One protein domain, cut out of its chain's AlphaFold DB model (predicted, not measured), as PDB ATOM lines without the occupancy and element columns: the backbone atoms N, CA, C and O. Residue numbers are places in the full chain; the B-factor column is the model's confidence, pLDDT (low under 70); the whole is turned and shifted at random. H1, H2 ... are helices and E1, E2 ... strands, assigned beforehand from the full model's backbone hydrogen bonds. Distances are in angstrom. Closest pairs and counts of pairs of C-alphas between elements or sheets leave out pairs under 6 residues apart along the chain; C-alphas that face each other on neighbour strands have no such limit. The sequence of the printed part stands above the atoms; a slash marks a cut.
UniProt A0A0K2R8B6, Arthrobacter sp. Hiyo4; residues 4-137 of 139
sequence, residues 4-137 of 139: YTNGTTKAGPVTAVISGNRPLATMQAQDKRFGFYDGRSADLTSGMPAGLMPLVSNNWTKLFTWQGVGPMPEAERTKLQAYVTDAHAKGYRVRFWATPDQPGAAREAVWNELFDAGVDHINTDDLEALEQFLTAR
ATOM      1  N   TYR A   4     -52.966   2.689 -34.296       98.00
ATOM      2  CA  TYR A   4     -51.959   2.021 -35.104       98.00
ATOM      3  C   TYR A   4     -52.439   0.617 -35.464       98.00
ATOM      4  O   TYR A   4     -53.081  -0.059 -34.653       98.00
ATOM      5  N   THR A   5     -52.190   0.192 -36.697       97.00
ATOM      6  CA  THR A   5     -52.484  -1.156 -37.187       97.00
ATOM      7  C   THR A   5     -51.453  -1.531 -38.249       97.00
ATOM      8  O   THR A   5     -51.344  -0.825 -39.250       97.00
ATOM      9  N   ASN A   6     -50.712  -2.621 -38.031       93.62
ATOM     10  CA  ASN A   6     -49.764  -3.227 -38.974       93.62
ATOM     11  C   ASN A   6     -48.842  -2.198 -39.660       93.62
ATOM     12  O   ASN A   6     -48.865  -2.041 -40.879       93.62
ATOM     13  N   GLY A   7     -48.079  -1.432 -38.878       92.69
ATOM     14  CA  GLY A   7     -47.129  -0.435 -39.398       92.69
ATOM     15  C   GLY A   7     -47.727   0.939 -39.708       92.69
ATOM     16  O   GLY A   7     -46.980   1.901 -39.856       92.69
ATOM     17  N   THR A   8     -49.054   1.078 -39.755       95.31
ATOM     18  CA  THR A   8     -49.712   2.328 -40.166       95.31
ATOM     19  C   THR A   8     -50.456   2.989 -39.011       95.31
ATOM     20  O   THR A   8     -51.264   2.353 -38.334       95.31
ATOM     21  N   THR A   9     -50.252   4.296 -38.823       97.00
ATOM     22  CA  THR A   9     -51.038   5.115 -37.887       97.00
ATOM     23  C   THR A   9     -52.146   5.852 -38.634       97.00
ATOM     24  O   THR A   9     -51.877   6.623 -39.551       97.00
ATOM     25  N   LYS A  10     -53.400   5.658 -38.218       97.12
ATOM     26  CA  LYS A  10     -54.552   6.442 -38.676       97.12
ATOM     27  C   LYS A  10     -54.941   7.446 -37.597       97.12
ATOM     28  O   LYS A  10     -55.309   7.042 -36.492       97.12
ATOM     29  N   ALA A  11     -54.890   8.733 -37.932       95.88
ATOM     30  CA  ALA A  11     -55.352   9.801 -37.056       95.88
ATOM     31  C   ALA A  11     -56.876   9.746 -36.862       95.88
ATOM     32  O   ALA A  11     -57.633   9.348 -37.751       95.88
ATOM     33  N   GLY A  12     -57.327  10.145 -35.679       96.06
ATOM     34  CA  GLY A  12     -58.729  10.371 -35.362       96.06
ATOM     35  C   GLY A  12     -58.877  11.533 -34.378       96.06
ATOM     36  O   GLY A  12     -57.875  12.088 -33.940       96.06
ATOM     37  N   PRO A  13     -60.108  11.869 -33.965       96.69
ATOM     38  CA  PRO A  13     -60.377  13.056 -33.142       96.69
ATOM     39  C   PRO A  13     -59.789  13.002 -31.721       96.69
ATOM     40  O   PRO A  13     -59.777  14.003 -31.023       96.69
ATOM     41  N   VAL A  14     -59.321  11.831 -31.274       96.94
ATOM     42  CA  VAL A  14     -58.761  11.616 -29.932       96.94
ATOM     43  C   VAL A  14     -57.520  10.749 -30.064       96.94
ATOM     44  O   VAL A  14     -57.624   9.657 -30.619       96.94
ATOM     45  N   THR A  15     -56.388  11.175 -29.510       97.12
ATOM     46  CA  THR A  15     -55.150  10.383 -29.427       97.12
ATOM     47  C   THR A  15     -54.821  10.133 -27.959       97.12
ATOM     48  O   THR A  15     -54.509  11.083 -27.247       97.12
ATOM     49  N   ALA A  16     -54.872   8.879 -27.496       97.62
ATOM     50  CA  ALA A  16     -54.452   8.556 -26.130       97.62
ATOM     51  C   ALA A  16     -52.938   8.363 -26.063       97.62
ATOM     52  O   ALA A  16     -52.393   7.466 -26.706       97.62
ATOM     53  N   VAL A  17     -52.269   9.174 -25.249       97.88
ATOM     54  CA  VAL A  17     -50.840   9.032 -24.968       97.88
ATOM     55  C   VAL A  17     -50.674   8.552 -23.527       97.88
ATOM     56  O   VAL A  17     -51.203   9.156 -22.599       97.88
ATOM     57  N   ILE A  18     -49.973   7.439 -23.345       97.69
ATOM     58  CA  ILE A  18     -49.718   6.814 -22.053       97.69
ATOM     59  C   ILE A  18     -48.502   7.488 -21.428       97.69
ATOM     60  O   ILE A  18     -47.408   7.448 -21.990       97.69
ATOM     61  N   SER A  19     -48.696   8.092 -20.260       94.50
ATOM     62  CA  SER A  19     -47.653   8.703 -19.432       94.50
ATOM     63  C   SER A  19     -47.427   7.910 -18.136       94.50
ATOM     64  O   SER A  19     -48.219   7.040 -17.791       94.50
ATOM     65  N   GLY A  20     -46.362   8.217 -17.388       92.00
ATOM     66  CA  GLY A  20     -46.030   7.508 -16.141       92.00
ATOM     67  C   GLY A  20     -45.215   6.240 -16.399       92.00
ATOM     68  O   GLY A  20     -44.247   6.293 -17.158       92.00
ATOM     69  N   ASN A  21     -45.585   5.116 -15.778       92.06
ATOM     70  CA  ASN A  21     -44.960   3.829 -16.079       92.06
ATOM     71  C   ASN A  21     -45.461   3.325 -17.441       92.06
ATOM     72  O   ASN A  21     -46.610   2.906 -17.576       92.06
ATOM     73  N   ARG A  22     -44.608   3.418 -18.463       95.44
ATOM     74  CA  ARG A  22     -44.949   3.087 -19.850       95.44
ATOM     75  C   ARG A  22     -44.205   1.822 -20.286       95.44
ATOM     76  O   ARG A  22     -42.989   1.896 -20.482       95.44
ATOM     77  N   PRO A  23     -44.886   0.681 -20.493       95.25
ATOM     78  CA  PRO A  23     -44.225  -0.563 -20.879       95.25
ATOM     79  C   PRO A  23     -43.851  -0.537 -22.371       95.25
ATOM     80  O   PRO A  23     -44.562  -1.091 -23.209       95.25
ATOM     81  N   LEU A  24     -42.739   0.130 -22.713       96.50
ATOM     82  CA  LEU A  24     -42.319   0.394 -24.099       96.50
ATOM     83  C   LEU A  24     -42.287  -0.876 -24.955       96.50
ATOM     84  O   LEU A  24     -42.908  -0.907 -26.014       96.50
ATOM     85  N   ALA A  25     -41.637  -1.936 -24.466       96.88
ATOM     86  CA  ALA A  25     -41.540  -3.206 -25.182       96.88
ATOM     87  C   ALA A  25     -42.924  -3.806 -25.489       96.88
ATOM     88  O   ALA A  25     -43.187  -4.227 -26.611       96.88
ATOM     89  N   THR A  26     -43.840  -3.774 -24.516       96.75
ATOM     90  CA  THR A  26     -45.218  -4.245 -24.699       96.75
ATOM     91  C   THR A  26     -45.969  -3.404 -25.726       96.75
ATOM     92  O   THR A  26     -46.657  -3.957 -26.574       96.75
ATOM     93  N   MET A  27     -45.841  -2.075 -25.677       97.12
ATOM     94  CA  MET A  27     -46.517  -1.183 -26.624       97.12
ATOM     95  C   MET A  27     -45.969  -1.327 -28.047       97.12
ATOM     96  O   MET A  27     -46.737  -1.271 -29.005       97.12
ATOM     97  N   GLN A  28     -44.658  -1.519 -28.190       96.19
ATOM     98  CA  GLN A  28     -43.988  -1.675 -29.480       96.19
ATOM     99  C   GLN A  28     -44.301  -3.023 -30.143       96.19
ATOM    100  O   GLN A  28     -44.403  -3.080 -31.364       96.19
ATOM    101  N   ALA A  29     -44.504  -4.082 -29.356       96.56
ATOM    102  CA  ALA A  29     -44.848  -5.414 -29.855       96.56
ATOM    103  C   ALA A  29     -46.308  -5.553 -30.339       96.56
ATOM    104  O   ALA A  29     -46.679  -6.595 -30.871       96.56
ATOM    105  N   GLN A  30     -47.162  -4.544 -30.136       96.88
ATOM    106  CA  GLN A  30     -48.566  -4.606 -30.542       96.88
ATOM    107  C   GLN A  30     -48.751  -4.257 -32.021       96.88
ATOM    108  O   GLN A  30     -48.596  -3.104 -32.423       96.88
ATOM    109  N   ASP A  31     -49.244  -5.219 -32.802       95.94
ATOM    110  CA  ASP A  31     -49.658  -4.997 -34.196       95.94
ATOM    111  C   ASP A  31     -50.872  -4.070 -34.318       95.94
ATOM    112  O   ASP A  31     -51.076  -3.418 -35.341       95.94
ATOM    113  N   LYS A  32     -51.674  -3.964 -33.254       97.50
ATOM    114  CA  LYS A  32     -52.812  -3.050 -33.156       97.50
ATOM    115  C   LYS A  32     -52.839  -2.394 -31.784       97.50
ATOM    116  O   LYS A  32     -52.949  -3.081 -30.774       97.50
ATOM    117  N   ARG A  33     -52.825  -1.060 -31.752       96.88
ATOM    118  CA  ARG A  33     -52.884  -0.286 -30.503       96.88
ATOM    119  C   ARG A  33     -53.657   1.016 -30.658       96.88
ATOM    120  O   ARG A  33     -53.666   1.636 -31.722       96.88
ATOM    121  N   PHE A  34     -54.283   1.428 -29.562       96.94
ATOM    122  CA  PHE A  34     -54.988   2.708 -29.424       96.94
ATOM    123  C   PHE A  34     -54.249   3.684 -28.495       96.94
ATOM    124  O   PHE A  34     -54.580   4.865 -28.456       96.94
ATOM    125  N   GLY A  35     -53.239   3.187 -27.773       97.00
ATOM    126  CA  GLY A  35     -52.335   3.976 -26.946       97.00
ATOM    127  C   GLY A  35     -51.014   4.267 -27.656       97.00
ATOM    128  O   GLY A  35     -50.523   3.478 -28.471       97.00
ATOM    129  N   PHE A  36     -50.444   5.416 -27.324       98.25
ATOM    130  CA  PHE A  36     -49.185   5.924 -27.852       98.25
ATOM    131  C   PHE A  36     -48.248   6.300 -26.702       98.25
ATOM    132  O   PHE A  36     -48.696   6.486 -25.577       98.25
ATOM    133  N   TYR A  37     -46.951   6.369 -26.953       98.44
ATOM    134  CA  TYR A  37     -45.926   6.530 -25.926       98.44
ATOM    135  C   TYR A  37     -45.612   8.017 -25.677       98.44
ATOM    136  O   TYR A  37     -45.365   8.757 -26.625       98.44
ATOM    137  N   ASP A  38     -45.630   8.465 -24.418       98.50
ATOM    138  CA  ASP A  38     -45.203   9.819 -24.004       98.50
ATOM    139  C   ASP A  38     -43.690   9.819 -23.757       98.50
ATOM    140  O   ASP A  38     -43.309   9.563 -22.640       98.50
ATOM    141  N   GLY A  39     -42.806  10.056 -24.723       98.25
ATOM    142  CA  GLY A  39     -41.341  10.049 -24.547       98.25
ATOM    143  C   GLY A  39     -40.782  10.943 -23.425       98.25
ATOM    144  O   GLY A  39     -41.446  11.850 -22.930       98.25
ATOM    145  N   ARG A  40     -39.523  10.715 -23.028       97.25
ATOM    146  CA  ARG A  40     -38.691  11.613 -22.194       97.25
ATOM    147  C   ARG A  40     -37.561  12.232 -23.014       97.25
ATOM    148  O   ARG A  40     -37.311  11.806 -24.133       97.25
ATOM    149  N   SER A  41     -36.825  13.195 -22.448       96.56
ATOM    150  CA  SER A  41     -35.673  13.799 -23.147       96.56
ATOM    151  C   SER A  41     -34.642  12.774 -23.611       96.56
ATOM    152  O   SER A  41     -34.078  12.929 -24.685       96.56
ATOM    153  N   ALA A  42     -34.413  11.718 -22.824       95.88
ATOM    154  CA  ALA A  42     -33.499  10.634 -23.185       95.88
ATOM    155  C   ALA A  42     -33.972   9.833 -24.413       95.88
ATOM    156  O   ALA A  42     -33.161   9.200 -25.080       95.88
ATOM    157  N   ASP A  43     -35.266   9.892 -24.738       96.50
ATOM    158  CA  ASP A  43     -35.850   9.197 -25.882       96.50
ATOM    159  C   ASP A  43     -35.730  10.007 -27.186       96.50
ATOM    160  O   ASP A  43     -36.010   9.470 -28.258       96.50
ATOM    161  N   LEU A  44     -35.305  11.279 -27.149       95.06
ATOM    162  CA  LEU A  44     -35.221  12.123 -28.352       95.06
ATOM    163  C   LEU A  44     -34.286  11.544 -29.417       95.06
ATOM    164  O   LEU A  44     -34.584  11.612 -30.608       95.06
ATOM    165  N   THR A  45     -33.196  10.905 -28.994       93.75
ATOM    166  CA  THR A  45     -32.207  10.283 -29.885       93.75
ATOM    167  C   THR A  45     -32.489   8.805 -30.164       93.75
ATOM    168  O   THR A  45     -31.663   8.134 -30.773       93.75
ATOM    169  N   SER A  46     -33.634   8.269 -29.728       94.50
ATOM    170  CA  SER A  46     -33.960   6.837 -29.859       94.50
ATOM    171  C   SER A  46     -34.267   6.384 -31.291       94.50
ATOM    172  O   SER A  46     -34.220   5.191 -31.575       94.50
ATOM    173  N   GLY A  47     -34.641   7.311 -32.180       94.12
ATOM    174  CA  GLY A  47     -35.128   6.988 -33.524       94.12
ATOM    175  C   GLY A  47     -36.517   6.332 -33.557       94.12
ATOM    176  O   GLY A  47     -36.917   5.818 -34.601       94.12
ATOM    177  N   MET A  48     -37.261   6.328 -32.444       96.44
ATOM    178  CA  MET A  48     -38.623   5.789 -32.417       96.44
ATOM    179  C   MET A  48     -39.537   6.527 -33.412       96.44
ATOM    180  O   MET A  48     -39.527   7.747 -33.478       96.44
ATOM    181  N   PRO A  49     -40.392   5.844 -34.184       96.56
ATOM    182  CA  PRO A  49     -41.302   6.553 -35.076       96.56
ATOM    183  C   PRO A  49     -42.328   7.362 -34.265       96.56
ATOM    184  O   PRO A  49     -42.861   6.861 -33.272       96.56
ATOM    185  N   ALA A  50     -42.717   8.554 -34.738       96.56
ATOM    186  CA  ALA A  50     -43.813   9.338 -34.144       96.56
ATOM    187  C   ALA A  50     -45.137   8.558 -34.090       96.56
ATOM    188  O   ALA A  50     -45.984   8.779 -33.226       96.56
ATOM    189  N   GLY A  51     -45.290   7.571 -34.981       96.31
ATOM    190  CA  GLY A  51     -46.368   6.600 -34.909       96.31
ATOM    191  C   GLY A  51     -46.430   5.895 -33.556       96.31
ATOM    192  O   GLY A  51     -47.535   5.679 -33.080       96.31
ATOM    193  N   LEU A  52     -45.299   5.561 -32.927       97.75
ATOM    194  CA  LEU A  52     -45.206   4.987 -31.578       97.75
ATOM    195  C   LEU A  52     -45.163   6.074 -30.498       97.75
ATOM    196  O   LEU A  52     -45.926   5.983 -29.537       97.75
ATOM    197  N   MET A  53     -44.309   7.085 -30.671       98.12
ATOM    198  CA  MET A  53     -44.029   8.140 -29.689       98.12
ATOM    199  C   MET A  53     -44.380   9.533 -30.243       98.12
ATOM    200  O   MET A  53     -43.498  10.267 -30.665       98.12
ATOM    201  N   PRO A  54     -45.659   9.934 -30.277       97.94
ATOM    202  CA  PRO A  54     -46.096  11.200 -30.878       97.94
ATOM    203  C   PRO A  54     -45.926  12.416 -29.955       97.94
ATOM    204  O   PRO A  54     -46.307  13.528 -30.325       97.94
ATOM    205  N   LEU A  55     -45.477  12.208 -28.719       98.56
ATOM    206  CA  LEU A  55     -45.315  13.235 -27.694       98.56
ATOM    207  C   LEU A  55     -44.049  12.919 -26.911       98.56
ATOM    208  O   LEU A  55     -43.852  11.767 -26.536       98.56
ATOM    209  N   VAL A  56     -43.247  13.932 -26.609       98.50
ATOM    210  CA  VAL A  56     -42.186  13.875 -25.608       98.50
ATOM    211  C   VAL A  56     -42.538  14.871 -24.508       98.50
ATOM    212  O   VAL A  56     -42.614  16.075 -24.754       98.50
ATOM    213  N   SER A  57     -42.733  14.371 -23.287       98.44
ATOM    214  CA  SER A  57     -42.960  15.214 -22.114       98.44
ATOM    215  C   SER A  57     -41.790  15.135 -21.138       98.44
ATOM    216  O   SER A  57     -41.280  14.044 -20.863       98.44
ATOM    217  N   ASN A  58     -41.407  16.247 -20.509       98.50
ATOM    218  CA  ASN A  58     -40.397  16.204 -19.449       98.50
ATOM    219  C   ASN A  58     -40.650  17.170 -18.290       98.50
ATOM    220  O   ASN A  58     -41.366  18.156 -18.427       98.50
ATOM    221  N   ASN A  59     -40.034  16.871 -17.149       98.06
ATOM    222  CA  ASN A  59     -39.978  17.778 -16.014       98.06
ATOM    223  C   ASN A  59     -39.110  18.987 -16.385       98.06
ATOM    224  O   ASN A  59     -37.927  18.814 -16.692       98.06
ATOM    225  N   TRP A  60     -39.676  20.187 -16.309       98.62
ATOM    226  CA  TRP A  60     -38.982  21.446 -16.562       98.62
ATOM    227  C   TRP A  60     -37.703  21.561 -15.727       98.62
ATOM    228  O   TRP A  60     -36.615  21.731 -16.271       98.62
ATOM    229  N   THR A  61     -37.801  21.313 -14.418       98.12
ATOM    230  CA  THR A  61     -36.693  21.443 -13.453       98.12
ATOM    231  C   THR A  61     -35.581  20.402 -13.614       98.12
ATOM    232  O   THR A  61     -34.535  20.498 -12.975       98.12
ATOM    233  N   LYS A  62     -35.772  19.385 -14.467       98.06
ATOM    234  CA  LYS A  62     -34.702  18.440 -14.836       98.06
ATOM    235  C   LYS A  62     -33.870  18.919 -16.022       98.06
ATOM    236  O   LYS A  62     -32.794  18.374 -16.251       98.06
ATOM    237  N   LEU A  63     -34.360  19.898 -16.779       97.69
ATOM    238  CA  LEU A  63     -33.686  20.425 -17.964       97.69
ATOM    239  C   LEU A  63     -33.275  21.890 -17.810       97.69
ATOM    240  O   LEU A  63     -32.260  22.276 -18.389       97.69
ATOM    241  N   PHE A  64     -34.031  22.667 -17.047       98.56
ATOM    242  CA  PHE A  64     -33.905  24.114 -16.932       98.56
ATOM    243  C   PHE A  64     -33.849  24.507 -15.460       98.56
ATOM    244  O   PHE A  64     -34.535  23.911 -14.624       98.56
ATOM    245  N   THR A  65     -33.019  25.495 -15.138       98.31
ATOM    246  CA  THR A  65     -32.950  26.046 -13.781       98.31
ATOM    247  C   THR A  65     -33.803  27.298 -13.652       98.31
ATOM    248  O   THR A  65     -34.305  27.577 -12.563       98.31
ATOM    249  N   TRP A  66     -34.042  28.010 -14.758       98.56
ATOM    250  CA  TRP A  66     -34.844  29.225 -14.766       98.56
ATOM    251  C   TRP A  66     -36.310  28.952 -14.402       98.56
ATOM    252  O   TRP A  66     -36.946  28.042 -14.931       98.56
ATOM    253  N   GLN A  67     -36.846  29.756 -13.483       97.94
ATOM    254  CA  GLN A  67     -38.205  29.625 -12.938       97.94
ATOM    255  C   GLN A  67     -39.089  30.833 -13.280       97.94
ATOM    256  O   GLN A  67     -39.974  31.181 -12.506       97.94
ATOM    257  N   GLY A  68     -38.825  31.529 -14.389       97.81
ATOM    258  CA  GLY A  68     -39.618  32.703 -14.774       97.81
ATOM    259  C   GLY A  68     -39.227  34.013 -14.080       97.81
ATOM    260  O   GLY A  68     -39.893  35.026 -14.270       97.81
ATOM    261  N   VAL A  69     -38.171  34.023 -13.258       97.44
ATOM    262  CA  VAL A  69     -37.714  35.231 -12.549       97.44
ATOM    263  C   VAL A  69     -36.569  35.883 -13.313       97.44
ATOM    264  O   VAL A  69     -35.525  35.268 -13.523       97.44
ATOM    265  N   GLY A  70     -36.770  37.144 -13.700       96.94
ATOM    266  CA  GLY A  70     -35.838  37.871 -14.560       96.94
ATOM    267  C   GLY A  70     -35.755  37.278 -15.974       96.94
ATOM    268  O   GLY A  70     -36.511  36.365 -16.310       96.94
ATOM    269  N   PRO A  71     -34.844  37.786 -16.819       97.31
ATOM    270  CA  PRO A  71     -34.645  37.250 -18.163       97.31
ATOM    271  C   PRO A  71     -34.223  35.775 -18.131       97.31
ATOM    272  O   PRO A  71     -33.372  35.395 -17.323       97.31
ATOM    273  N   MET A  72     -34.769  34.954 -19.035       98.50
ATOM    274  CA  MET A  72     -34.281  33.585 -19.226       98.50
ATOM    275  C   MET A  72     -32.805  33.619 -19.661       98.50
ATOM    276  O   MET A  72     -32.472  34.362 -20.592       98.50
ATOM    277  N   PRO A  73     -31.908  32.833 -19.031       98.69
ATOM    278  CA  PRO A  73     -30.523  32.729 -19.472       98.69
ATOM    279  C   PRO A  73     -30.444  32.299 -20.941       98.69
ATOM    280  O   PRO A  73     -31.078  31.324 -21.341       98.69
ATOM    281  N   GLU A  74     -29.629  32.987 -21.743       98.50
ATOM    282  CA  GLU A  74     -29.542  32.761 -23.195       98.50
ATOM    283  C   GLU A  74     -29.185  31.309 -23.559       98.50
ATOM    284  O   GLU A  74     -29.741  30.736 -24.498       98.50
ATOM    285  N   ALA A  75     -28.315  30.677 -22.765       98.69
ATOM    286  CA  ALA A  75     -27.963  29.269 -22.931       98.69
ATOM    287  C   ALA A  75     -29.161  28.330 -22.700       98.69
ATOM    288  O   ALA A  75     -29.316  27.337 -23.410       98.69
ATOM    289  N   GLU A  76     -30.030  28.643 -21.733       98.81
ATOM    290  CA  GLU A  76     -31.255  27.875 -21.499       98.81
ATOM    291  C   GLU A  76     -32.276  28.113 -22.617       98.81
ATOM    292  O   GLU A  76     -32.878  27.148 -23.088       98.81
ATOM    293  N   ARG A  77     -32.427  29.350 -23.108       98.81
ATOM    294  CA  ARG A  77     -33.311  29.650 -24.249       98.81
ATOM    295  C   ARG A  77     -32.873  28.903 -25.511       98.81
ATOM    296  O   ARG A  77     -33.682  28.227 -26.142       98.81
ATOM    297  N   THR A  78     -31.579  28.946 -25.828       98.81
ATOM    298  CA  THR A  78     -30.991  28.200 -26.956       98.81
ATOM    299  C   THR A  78     -31.242  26.699 -26.810       98.81
ATOM    300  O   THR A  78     -31.623  26.023 -27.767       98.81
ATOM    301  N   LYS A  79     -31.087  26.163 -25.593       98.75
ATOM    302  CA  LYS A  79     -31.375  24.757 -25.293       98.75
ATOM    303  C   LYS A  79     -32.852  24.410 -25.500       98.75
ATOM    304  O   LYS A  79     -33.134  23.342 -26.039       98.75
ATOM    305  N   LEU A  80     -33.781  25.274 -25.085       98.88
ATOM    306  CA  LEU A  80     -35.219  25.078 -25.293       98.88
ATOM    307  C   LEU A  80     -35.558  25.026 -26.786       98.88
ATOM    308  O   LEU A  80     -36.184  24.069 -27.234       98.88
ATOM    309  N   GLN A  81     -35.075  25.993 -27.565       98.81
ATOM    310  CA  GLN A  81     -35.292  26.042 -29.013       98.81
ATOM    311  C   GLN A  81     -34.726  24.805 -29.722       98.81
ATOM    312  O   GLN A  81     -35.408  24.197 -30.550       98.81
ATOM    313  N   ALA A  82     -33.510  24.383 -29.363       98.62
ATOM    314  CA  ALA A  82     -32.898  23.174 -29.909       98.62
ATOM    315  C   ALA A  82     -33.702  21.914 -29.554       98.62
ATOM    316  O   ALA A  82     -33.913  21.062 -30.414       98.62
ATOM    317  N   TYR A  83     -34.192  21.810 -28.315       98.69
ATOM    318  CA  TYR A  83     -35.022  20.692 -27.868       98.69
ATOM    319  C   TYR A  83     -36.315  20.581 -28.682       98.69
ATOM    320  O   TYR A  83     -36.663  19.491 -29.137       98.69
ATOM    321  N   VAL A  84     -37.023  21.699 -28.868       98.81
ATOM    322  CA  VAL A  84     -38.284  21.718 -29.619       98.81
ATOM    323  C   VAL A  84     -38.037  21.414 -31.094       98.81
ATOM    324  O   VAL A  84     -38.684  20.528 -31.645       98.81
ATOM    325  N   THR A  85     -37.029  22.047 -31.696       98.56
ATOM    326  CA  THR A  85     -36.637  21.799 -33.093       98.56
ATOM    327  C   THR A  85     -36.311  20.322 -33.331       98.56
ATOM    328  O   THR A  85     -36.791  19.721 -34.291       98.56
ATOM    329  N   ASP A  86     -35.530  19.708 -32.440       98.25
ATOM    330  CA  ASP A  86     -35.120  18.307 -32.556       98.25
ATOM    331  C   ASP A  86     -36.296  17.324 -32.402       98.25
ATOM    332  O   ASP A  86     -36.343  16.291 -33.081       98.25
ATOM    333  N   ALA A  87     -37.260  17.647 -31.535       98.62
ATOM    334  CA  ALA A  87     -38.487  16.877 -31.359       98.62
ATOM    335  C   ALA A  87     -39.408  16.989 -32.584       98.62
ATOM    336  O   ALA A  87     -39.848  15.971 -33.131       98.62
ATOM    337  N   HIS A  88     -39.644  18.212 -33.063       98.75
ATOM    338  CA  HIS A  88     -40.486  18.491 -34.227       98.75
ATOM    339  C   HIS A  88     -39.928  17.868 -35.506       98.75
ATOM    340  O   HIS A  88     -40.691  17.278 -36.270       98.75
ATOM    341  N   ALA A  89     -38.605  17.881 -35.701       98.00
ATOM    342  CA  ALA A  89     -37.949  17.217 -36.832       98.00
ATOM    343  C   ALA A  89     -38.225  15.700 -36.891       98.00
ATOM    344  O   ALA A  89     -38.155  15.096 -37.961       98.00
ATOM    345  N   LYS A  90     -38.566  15.079 -35.755       97.75
ATOM    346  CA  LYS A  90     -38.935  13.657 -35.652       97.75
ATOM    347  C   LYS A  90     -40.449  13.427 -35.616       97.75
ATOM    348  O   LYS A  90     -40.894  12.286 -35.507       97.75
ATOM    349  N   GLY A  91     -41.244  14.492 -35.729       97.25
ATOM    350  CA  GLY A  91     -42.705  14.453 -35.677       97.25
ATOM    351  C   GLY A  91     -43.275  14.288 -34.267       97.25
ATOM    352  O   GLY A  91     -44.425  13.868 -34.121       97.25
ATOM    353  N   TYR A  92     -42.489  14.570 -33.226       98.56
ATOM    354  CA  TYR A  92     -42.966  14.525 -31.847       98.56
ATOM    355  C   TYR A  92     -43.467  15.895 -31.426       98.56
ATOM    356  O   TYR A  92     -42.789  16.890 -31.645       98.56
ATOM    357  N   ARG A  93     -44.600  15.933 -30.732       98.62
ATOM    358  CA  ARG A  93     -45.029  17.124 -29.991       98.62
ATOM    359  C   ARG A  93     -44.268  17.234 -28.673       98.62
ATOM    360  O   ARG A  93     -43.778  16.223 -28.162       98.62
ATOM    361  N   VAL A  94     -44.225  18.422 -28.088       98.81
ATOM    362  CA  VAL A  94     -43.510  18.714 -26.840       98.81
ATOM    363  C   VAL A  94     -44.464  19.176 -25.743       98.81
ATOM    364  O   VAL A  94     -45.396  19.943 -25.975       98.81
ATOM    365  N   ARG A  95     -44.206  18.720 -24.514       98.69
ATOM    366  CA  ARG A  95     -44.830  19.229 -23.287       98.69
ATOM    367  C   ARG A  95     -43.800  19.322 -22.166       98.69
ATOM    368  O   ARG A  95     -43.007  18.400 -21.972       98.69
ATOM    369  N   PHE A  96     -43.885  20.355 -21.340       98.62
ATOM    370  CA  PHE A  96     -43.179  20.389 -20.059       98.62
ATOM    371  C   PHE A  96     -44.164  20.375 -18.894       98.62
ATOM    372  O   PHE A  96     -45.260  20.913 -18.999       98.62
ATOM    373  N   TRP A  97     -43.787  19.724 -17.797       97.75
ATOM    374  CA  TRP A  97     -44.524  19.717 -16.530       97.75
ATOM    375  C   TRP A  97     -43.598  20.136 -15.384       97.75
ATOM    376  O   TRP A  97     -42.380  20.162 -15.559       97.75
ATOM    377  N   ALA A  98     -44.159  20.454 -14.213       97.44
ATOM    378  CA  ALA A  98     -43.429  21.104 -13.115       97.44
ATOM    379  C   ALA A  98     -42.774  22.439 -13.529       97.44
ATOM    380  O   ALA A  98     -41.685  22.783 -13.074       97.44
ATOM    381  N   THR A  99     -43.446  23.175 -14.412       98.00
ATOM    382  CA  THR A  99     -43.219  24.606 -14.624       98.00
ATOM    383  C   THR A  99     -43.808  25.399 -13.446       98.00
ATOM    384  O   THR A  99     -44.703  24.889 -12.767       98.00
ATOM    385  N   PRO A 100     -43.357  26.639 -13.190       96.88
ATOM    386  CA  PRO A 100     -44.093  27.572 -12.341       96.88
ATOM    387  C   PRO A 100     -45.545  27.690 -12.817       96.88
ATOM    388  O   PRO A 100     -45.777  28.028 -13.975       96.88
ATOM    389  N   ASP A 101     -46.501  27.390 -11.937       96.56
ATOM    390  CA  ASP A 101     -47.931  27.358 -12.291       96.56
ATOM    391  C   ASP A 101     -48.813  28.245 -11.400       96.56
ATOM    392  O   ASP A 101     -49.985  28.483 -11.687       96.56
ATOM    393  N   GLN A 102     -48.236  28.803 -10.333       97.50
ATOM    394  CA  GLN A 102     -48.927  29.797  -9.518       97.50
ATOM    395  C   GLN A 102     -49.139  31.088 -10.326       97.50
ATOM    396  O   GLN A 102     -48.203  31.517 -11.009       97.50
ATOM    397  N   PRO A 103     -50.323  31.724 -10.243       97.75
ATOM    398  CA  PRO A 103     -50.578  32.991 -10.915       97.75
ATOM    399  C   PRO A 103     -49.514  34.047 -10.612       97.75
ATOM    400  O   PRO A 103     -49.155  34.276  -9.456       97.75
ATOM    401  N   GLY A 104     -49.014  34.702 -11.661       97.38
ATOM    402  CA  GLY A 104     -48.048  35.790 -11.553       97.38
ATOM    403  C   GLY A 104     -47.036  35.833 -12.695       97.38
ATOM    404  O   GLY A 104     -46.984  34.954 -13.556       97.38
ATOM    405  N   ALA A 105     -46.179  36.856 -12.650       97.88
ATOM    406  CA  ALA A 105     -45.227  37.170 -13.714       97.88
ATOM    407  C   ALA A 105     -44.279  36.009 -14.060       97.88
ATOM    408  O   ALA A 105     -43.921  35.838 -15.218       97.88
ATOM    409  N   ALA A 106     -43.899  35.187 -13.077       98.12
ATOM    410  CA  ALA A 106     -43.024  34.040 -13.311       98.12
ATOM    411  C   ALA A 106     -43.681  32.963 -14.191       98.12
ATOM    412  O   ALA A 106     -43.052  32.451 -15.117       98.12
ATOM    413  N   ARG A 107     -44.960  32.650 -13.942       98.25
ATOM    414  CA  ARG A 107     -45.741  31.725 -14.774       98.25
ATOM    415  C   ARG A 107     -45.900  32.273 -16.186       98.25
ATOM    416  O   ARG A 107     -45.608  31.570 -17.147       98.25
ATOM    417  N   GLU A 108     -46.307  33.534 -16.306       97.69
ATOM    418  CA  GLU A 108     -46.490  34.189 -17.606       97.69
ATOM    419  C   GLU A 108     -45.184  34.261 -18.405       97.69
ATOM    420  O   GLU A 108     -45.188  34.019 -19.610       97.69
ATOM    421  N   ALA A 109     -44.049  34.529 -17.751       98.31
ATOM    422  CA  ALA A 109     -42.735  34.518 -18.387       98.31
ATOM    423  C   ALA A 109     -42.387  33.133 -18.953       98.31
ATOM    424  O   ALA A 109     -41.917  33.037 -20.085       98.31
ATOM    425  N   VAL A 110     -42.661  32.059 -18.205       98.56
ATOM    426  CA  VAL A 110     -42.460  30.691 -18.704       98.56
ATOM    427  C   VAL A 110     -43.417  30.385 -19.852       98.56
ATOM    428  O   VAL A 110     -42.972  29.866 -20.869       98.56
ATOM    429  N   TRP A 111     -44.699  30.740 -19.750       98.44
ATOM    430  CA  TRP A 111     -45.645  30.556 -20.855       98.44
ATOM    431  C   TRP A 111     -45.199  31.276 -22.131       98.44
ATOM    432  O   TRP A 111     -45.299  30.685 -23.202       98.44
ATOM    433  N   ASN A 112     -44.658  32.495 -22.025       98.00
ATOM    434  CA  ASN A 112     -44.098  33.222 -23.168       98.00
ATOM    435  C   ASN A 112     -42.938  32.456 -23.816       98.00
ATOM    436  O   ASN A 112     -43.011  32.163 -25.001       98.00
ATOM    437  N   GLU A 113     -41.918  32.052 -23.054       98.50
ATOM    438  CA  GLU A 113     -40.764  31.334 -23.629       98.50
ATOM    439  C   GLU A 113     -41.165  29.964 -24.214       98.50
ATOM    440  O   GLU A 113     -40.617  29.539 -25.230       98.50
ATOM    441  N   LEU A 114     -42.146  29.271 -23.618       98.69
ATOM    442  CA  LEU A 114     -42.690  28.025 -24.172       98.69
ATOM    443  C   LEU A 114     -43.445  28.263 -25.487       98.69
ATOM    444  O   LEU A 114     -43.254  27.507 -26.441       98.69
ATOM    445  N   PHE A 115     -44.288  29.295 -25.537       98.31
ATOM    446  CA  PHE A 115     -45.037  29.678 -26.730       98.31
ATOM    447  C   PHE A 115     -44.093  30.099 -27.864       98.31
ATOM    448  O   PHE A 115     -44.182  29.555 -28.962       98.31
ATOM    449  N   ASP A 116     -43.138  30.984 -27.573       98.00
ATOM    450  CA  ASP A 116     -42.164  31.504 -28.538       98.00
ATOM    451  C   ASP A 116     -41.251  30.400 -29.090       98.00
ATOM    452  O   ASP A 116     -40.862  30.429 -30.258       98.00
ATOM    453  N   ALA A 117     -40.927  29.390 -28.275       98.50
ATOM    454  CA  ALA A 117     -40.164  28.226 -28.719       98.50
ATOM    455  C   ALA A 117     -40.995  27.197 -29.505       98.50
ATOM    456  O   ALA A 117     -40.419  26.235 -30.010       98.50
ATOM    457  N   GLY A 118     -42.318  27.365 -29.612       98.31
ATOM    458  CA  GLY A 118     -43.205  26.461 -30.346       98.31
ATOM    459  C   GLY A 118     -43.594  25.190 -29.584       98.31
ATOM    460  O   GLY A 118     -43.865  24.163 -30.199       98.31
ATOM    461  N   VAL A 119     -43.608  25.213 -28.249       98.75
ATOM    462  CA  VAL A 119     -44.040  24.058 -27.446       98.75
ATOM    463  C   VAL A 119     -45.531  23.786 -27.655       98.75
ATOM    464  O   VAL A 119     -46.374  24.647 -27.422       98.75
ATOM    465  N   ASP A 120     -45.868  22.555 -28.046       98.56
ATOM    466  CA  ASP A 120     -47.226  22.177 -28.462       98.56
ATOM    467  C   ASP A 120     -48.255  22.149 -27.319       98.56
ATOM    468  O   ASP A 120     -49.459  22.284 -27.547       98.56
ATOM    469  N   HIS A 121     -47.799  21.902 -26.088       97.88
ATOM    470  CA  HIS A 121     -48.657  21.764 -24.915       97.88
ATOM    471  C   HIS A 121     -48.086  22.511 -23.707       97.88
ATOM    472  O   HIS A 121     -47.076  22.099 -23.127       97.88
ATOM    473  N   ILE A 122     -48.790  23.559 -23.279       97.94
ATOM    474  CA  ILE A 122     -48.532  24.265 -22.021       97.94
ATOM    475  C   ILE A 122     -49.307  23.562 -20.901       97.94
ATOM    476  O   ILE A 122     -50.515  23.358 -21.001       97.94
ATOM    477  N   ASN A 123     -48.601  23.143 -19.851       96.50
ATOM    478  CA  ASN A 123     -49.196  22.491 -18.686       96.50
ATOM    479  C   ASN A 123     -49.599  23.537 -17.643       96.50
ATOM    480  O   ASN A 123     -48.739  24.295 -17.199       96.50
ATOM    481  N   THR A 124     -50.859  23.523 -17.212       97.50
ATOM    482  CA  THR A 124     -51.368  24.366 -16.125       97.50
ATOM    483  C   THR A 124     -52.678  23.823 -15.563       97.50
ATOM    484  O   THR A 124     -53.434  23.178 -16.297       97.50
ATOM    485  N   ASP A 125     -52.948  24.113 -14.293       96.81
ATOM    486  CA  ASP A 125     -54.256  23.900 -13.662       96.81
ATOM    487  C   ASP A 125     -55.223  25.092 -13.870       96.81
ATOM    488  O   ASP A 125     -56.425  24.968 -13.634       96.81
ATOM    489  N   ASP A 126     -54.732  26.241 -14.350       97.69
ATOM    490  CA  ASP A 126     -55.496  27.478 -14.561       97.69
ATOM    491  C   ASP A 126     -55.885  27.649 -16.042       97.69
ATOM    492  O   ASP A 126     -55.270  28.399 -16.807       97.69
ATOM    493  N   LEU A 127     -56.897  26.886 -16.468       97.31
ATOM    494  CA  LEU A 127     -57.317  26.826 -17.875       97.31
ATOM    495  C   LEU A 127     -57.896  28.149 -18.395       97.31
ATOM    496  O   LEU A 127     -57.694  28.471 -19.563       97.31
ATOM    497  N   GLU A 128     -58.586  28.911 -17.545       97.88
ATOM    498  CA  GLU A 128     -59.158  30.211 -17.915       97.88
ATOM    499  C   GLU A 128     -58.050  31.235 -18.189       97.88
ATOM    500  O   GLU A 128     -58.064  31.909 -19.221       97.88
ATOM    501  N   ALA A 129     -57.028  31.313 -17.328       97.81
ATOM    502  CA  ALA A 129     -55.895  32.197 -17.586       97.81
ATOM    503  C   ALA A 129     -55.094  31.767 -18.823       97.81
ATOM    504  O   ALA A 129     -54.608  32.624 -19.565       97.81
ATOM    505  N   LEU A 130     -54.960  30.460 -19.075       97.56
ATOM    506  CA  LEU A 130     -54.294  29.978 -20.285       97.56
ATOM    507  C   LEU A 130     -55.074  30.338 -21.553       97.56
ATOM    508  O   LEU A 130     -54.461  30.731 -22.545       97.56
ATOM    509  N   GLU A 131     -56.406  30.245 -21.536       97.38
ATOM    510  CA  GLU A 131     -57.254  30.699 -22.643       97.38
ATOM    511  C   GLU A 131     -57.017  32.184 -22.936       97.38
ATOM    512  O   GLU A 131     -56.736  32.550 -24.080       97.38
ATOM    513  N   GLN A 132     -57.061  33.037 -21.908       97.31
ATOM    514  CA  GLN A 132     -56.793  34.472 -22.045       97.31
ATOM    515  C   GLN A 132     -55.383  34.733 -22.598       97.31
ATOM    516  O   GLN A 132     -55.202  35.547 -23.505       97.31
ATOM    517  N   PHE A 133     -54.379  34.007 -22.099       96.81
ATOM    518  CA  PHE A 133     -52.999  34.106 -22.569       96.81
ATOM    519  C   PHE A 133     -52.862  33.751 -24.059       96.81
ATOM    520  O   PHE A 133     -52.216  34.494 -24.803       96.81
ATOM    521  N   LEU A 134     -53.452  32.636 -24.500       95.88
ATOM    522  CA  LEU A 134     -53.336  32.159 -25.880       95.88
ATOM    523  C   LEU A 134     -54.135  33.031 -26.856       95.88
ATOM    524  O   LEU A 134     -53.615  33.391 -27.909       95.88
ATOM    525  N   THR A 135     -55.361  33.417 -26.498       96.00
ATOM    526  CA  THR A 135     -56.233  34.247 -27.352       96.00
ATOM    527  C   THR A 135     -55.696  35.660 -27.561       96.00
ATOM    528  O   THR A 135     -55.869  36.225 -28.638       96.00
ATOM    529  N   ALA A 136     -54.964  36.215 -26.592       94.19
ATOM    530  CA  ALA A 136     -54.284  37.502 -26.745       94.19
ATOM    531  C   ALA A 136     -53.128  37.486 -27.772       94.19
ATOM    532  O   ALA A 136     -52.605  38.546 -28.112       94.19
ATOM    533  N   ARG A 137     -52.703  36.304 -28.246       86.19
ATOM    534  CA  ARG A 137     -51.538  36.105 -29.132       86.19
ATOM    535  C   ARG A 137     -51.894  35.569 -30.522       86.19
ATOM    536  O   ARG A 137     -51.017  35.509 -31.375       86.19
TER     537      ARG A 137
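AT A GLANCE: This is residues 4 to 137 of the 139 residues of a protein of Arthrobacter sp. Hiyo4 (UniProt A0A0K2R8B6). A small parallel sheet, E2 to E5, is strongly twisted and curled like part of a barrel that stays open, with E4 and E5 in the middle of an elongated body. H2 packs on E5 and E4 with its residues 83 to 88; E1 and H1 lie toward one end of the long axis, H3 and H4 toward the other, beyond E5. The 134 printed residues hold four named helices and five named strands, in the order E1, E2, H1, E3, E4, H2, E5, H3, H4; the sheet's order is E2, E3, E4, E5, all parallel. The class is mixed, helices and strands, with under half of the residues, 62 of 134, in named elements. The whole is compact, with a radius of gyration of the C-alphas of 16.0 A and spans of 49 by 31 by 25 A.

IN THESE COORDINATES: In the sheet, E2 is residues 16 to 18, beginning at C-alpha 16 (-54.452, 8.556, -26.130). E3 is residues 35 to 39, 12.8 A long; E4 is residues 55 to 59, 13.6 A; E5 is residues 93 to 97, 13.7 A. H2, the longest helix, is residues 74 to 88, 21.1 A, beginning at C-alpha 74 (-29.542, 32.761, -23.195). H3 is residues 105 to 116, 16.2 A, and H4 is residues 127 to 135, 12.1 A, ending at C-alpha 135 (-56.233, 34.247, -27.352). H1 is residues 24 to 28, and E1 is residues 8 to 10.

HOW THE PARTS SIT: E4 and E5 are parallel at 21 degrees, with N 56 and O 93 2.8 A apart, within hydrogen-bond range. E3 and E4 are parallel at 45 degrees, with N 39 and O 55 at 2.7 A. E2 and E3 are parallel at 51 degrees, with N 18 and O 36 at 2.7 A. The pairing is staggered: E3 pairs with E2 over residues 35 to 37 and with E4 over residues 38 to 39. E4, H2, E5 and E2, H1, E3 are strand-helix-strand units, two parallel neighbour strands with a helix between, each with a right-handed crossover. H2 is on the sheet but only grazes it; its closest C-alphas to E5 are those of Val 84 and Val 94, 6.6 A. H1 also only grazes the sheet, with the C-alphas of Leu 24 and Tyr 37 7.3 A apart, its closest to E3. H3 is not on the sheet. H2 and H3 are close but not clearly touching, Arg 77 to Glu 113 being the closest C-alphas at 7.7 A, at a steep tilt of 46 degrees, the same way. H3 and H4 are near each other, with 9 pairs of C-alphas within 10 A. H4 is not on the sheet. E1 pairs with no named strand. In H1, H2, H3 and H4 every O i to N i+4 pair is within hydrogen-bond range.

THE WHOLE: The two C-alphas farthest apart, those of Asn 6 and Gly 70, are 49.8 A apart. The printed part, residues 4 to 137, has no cut. The links E3 to E4, 15 residues, and E4 to H2, 14 residues, are long. The mean pLDDT of the printed part is 97.3, and no printed residue is under 70.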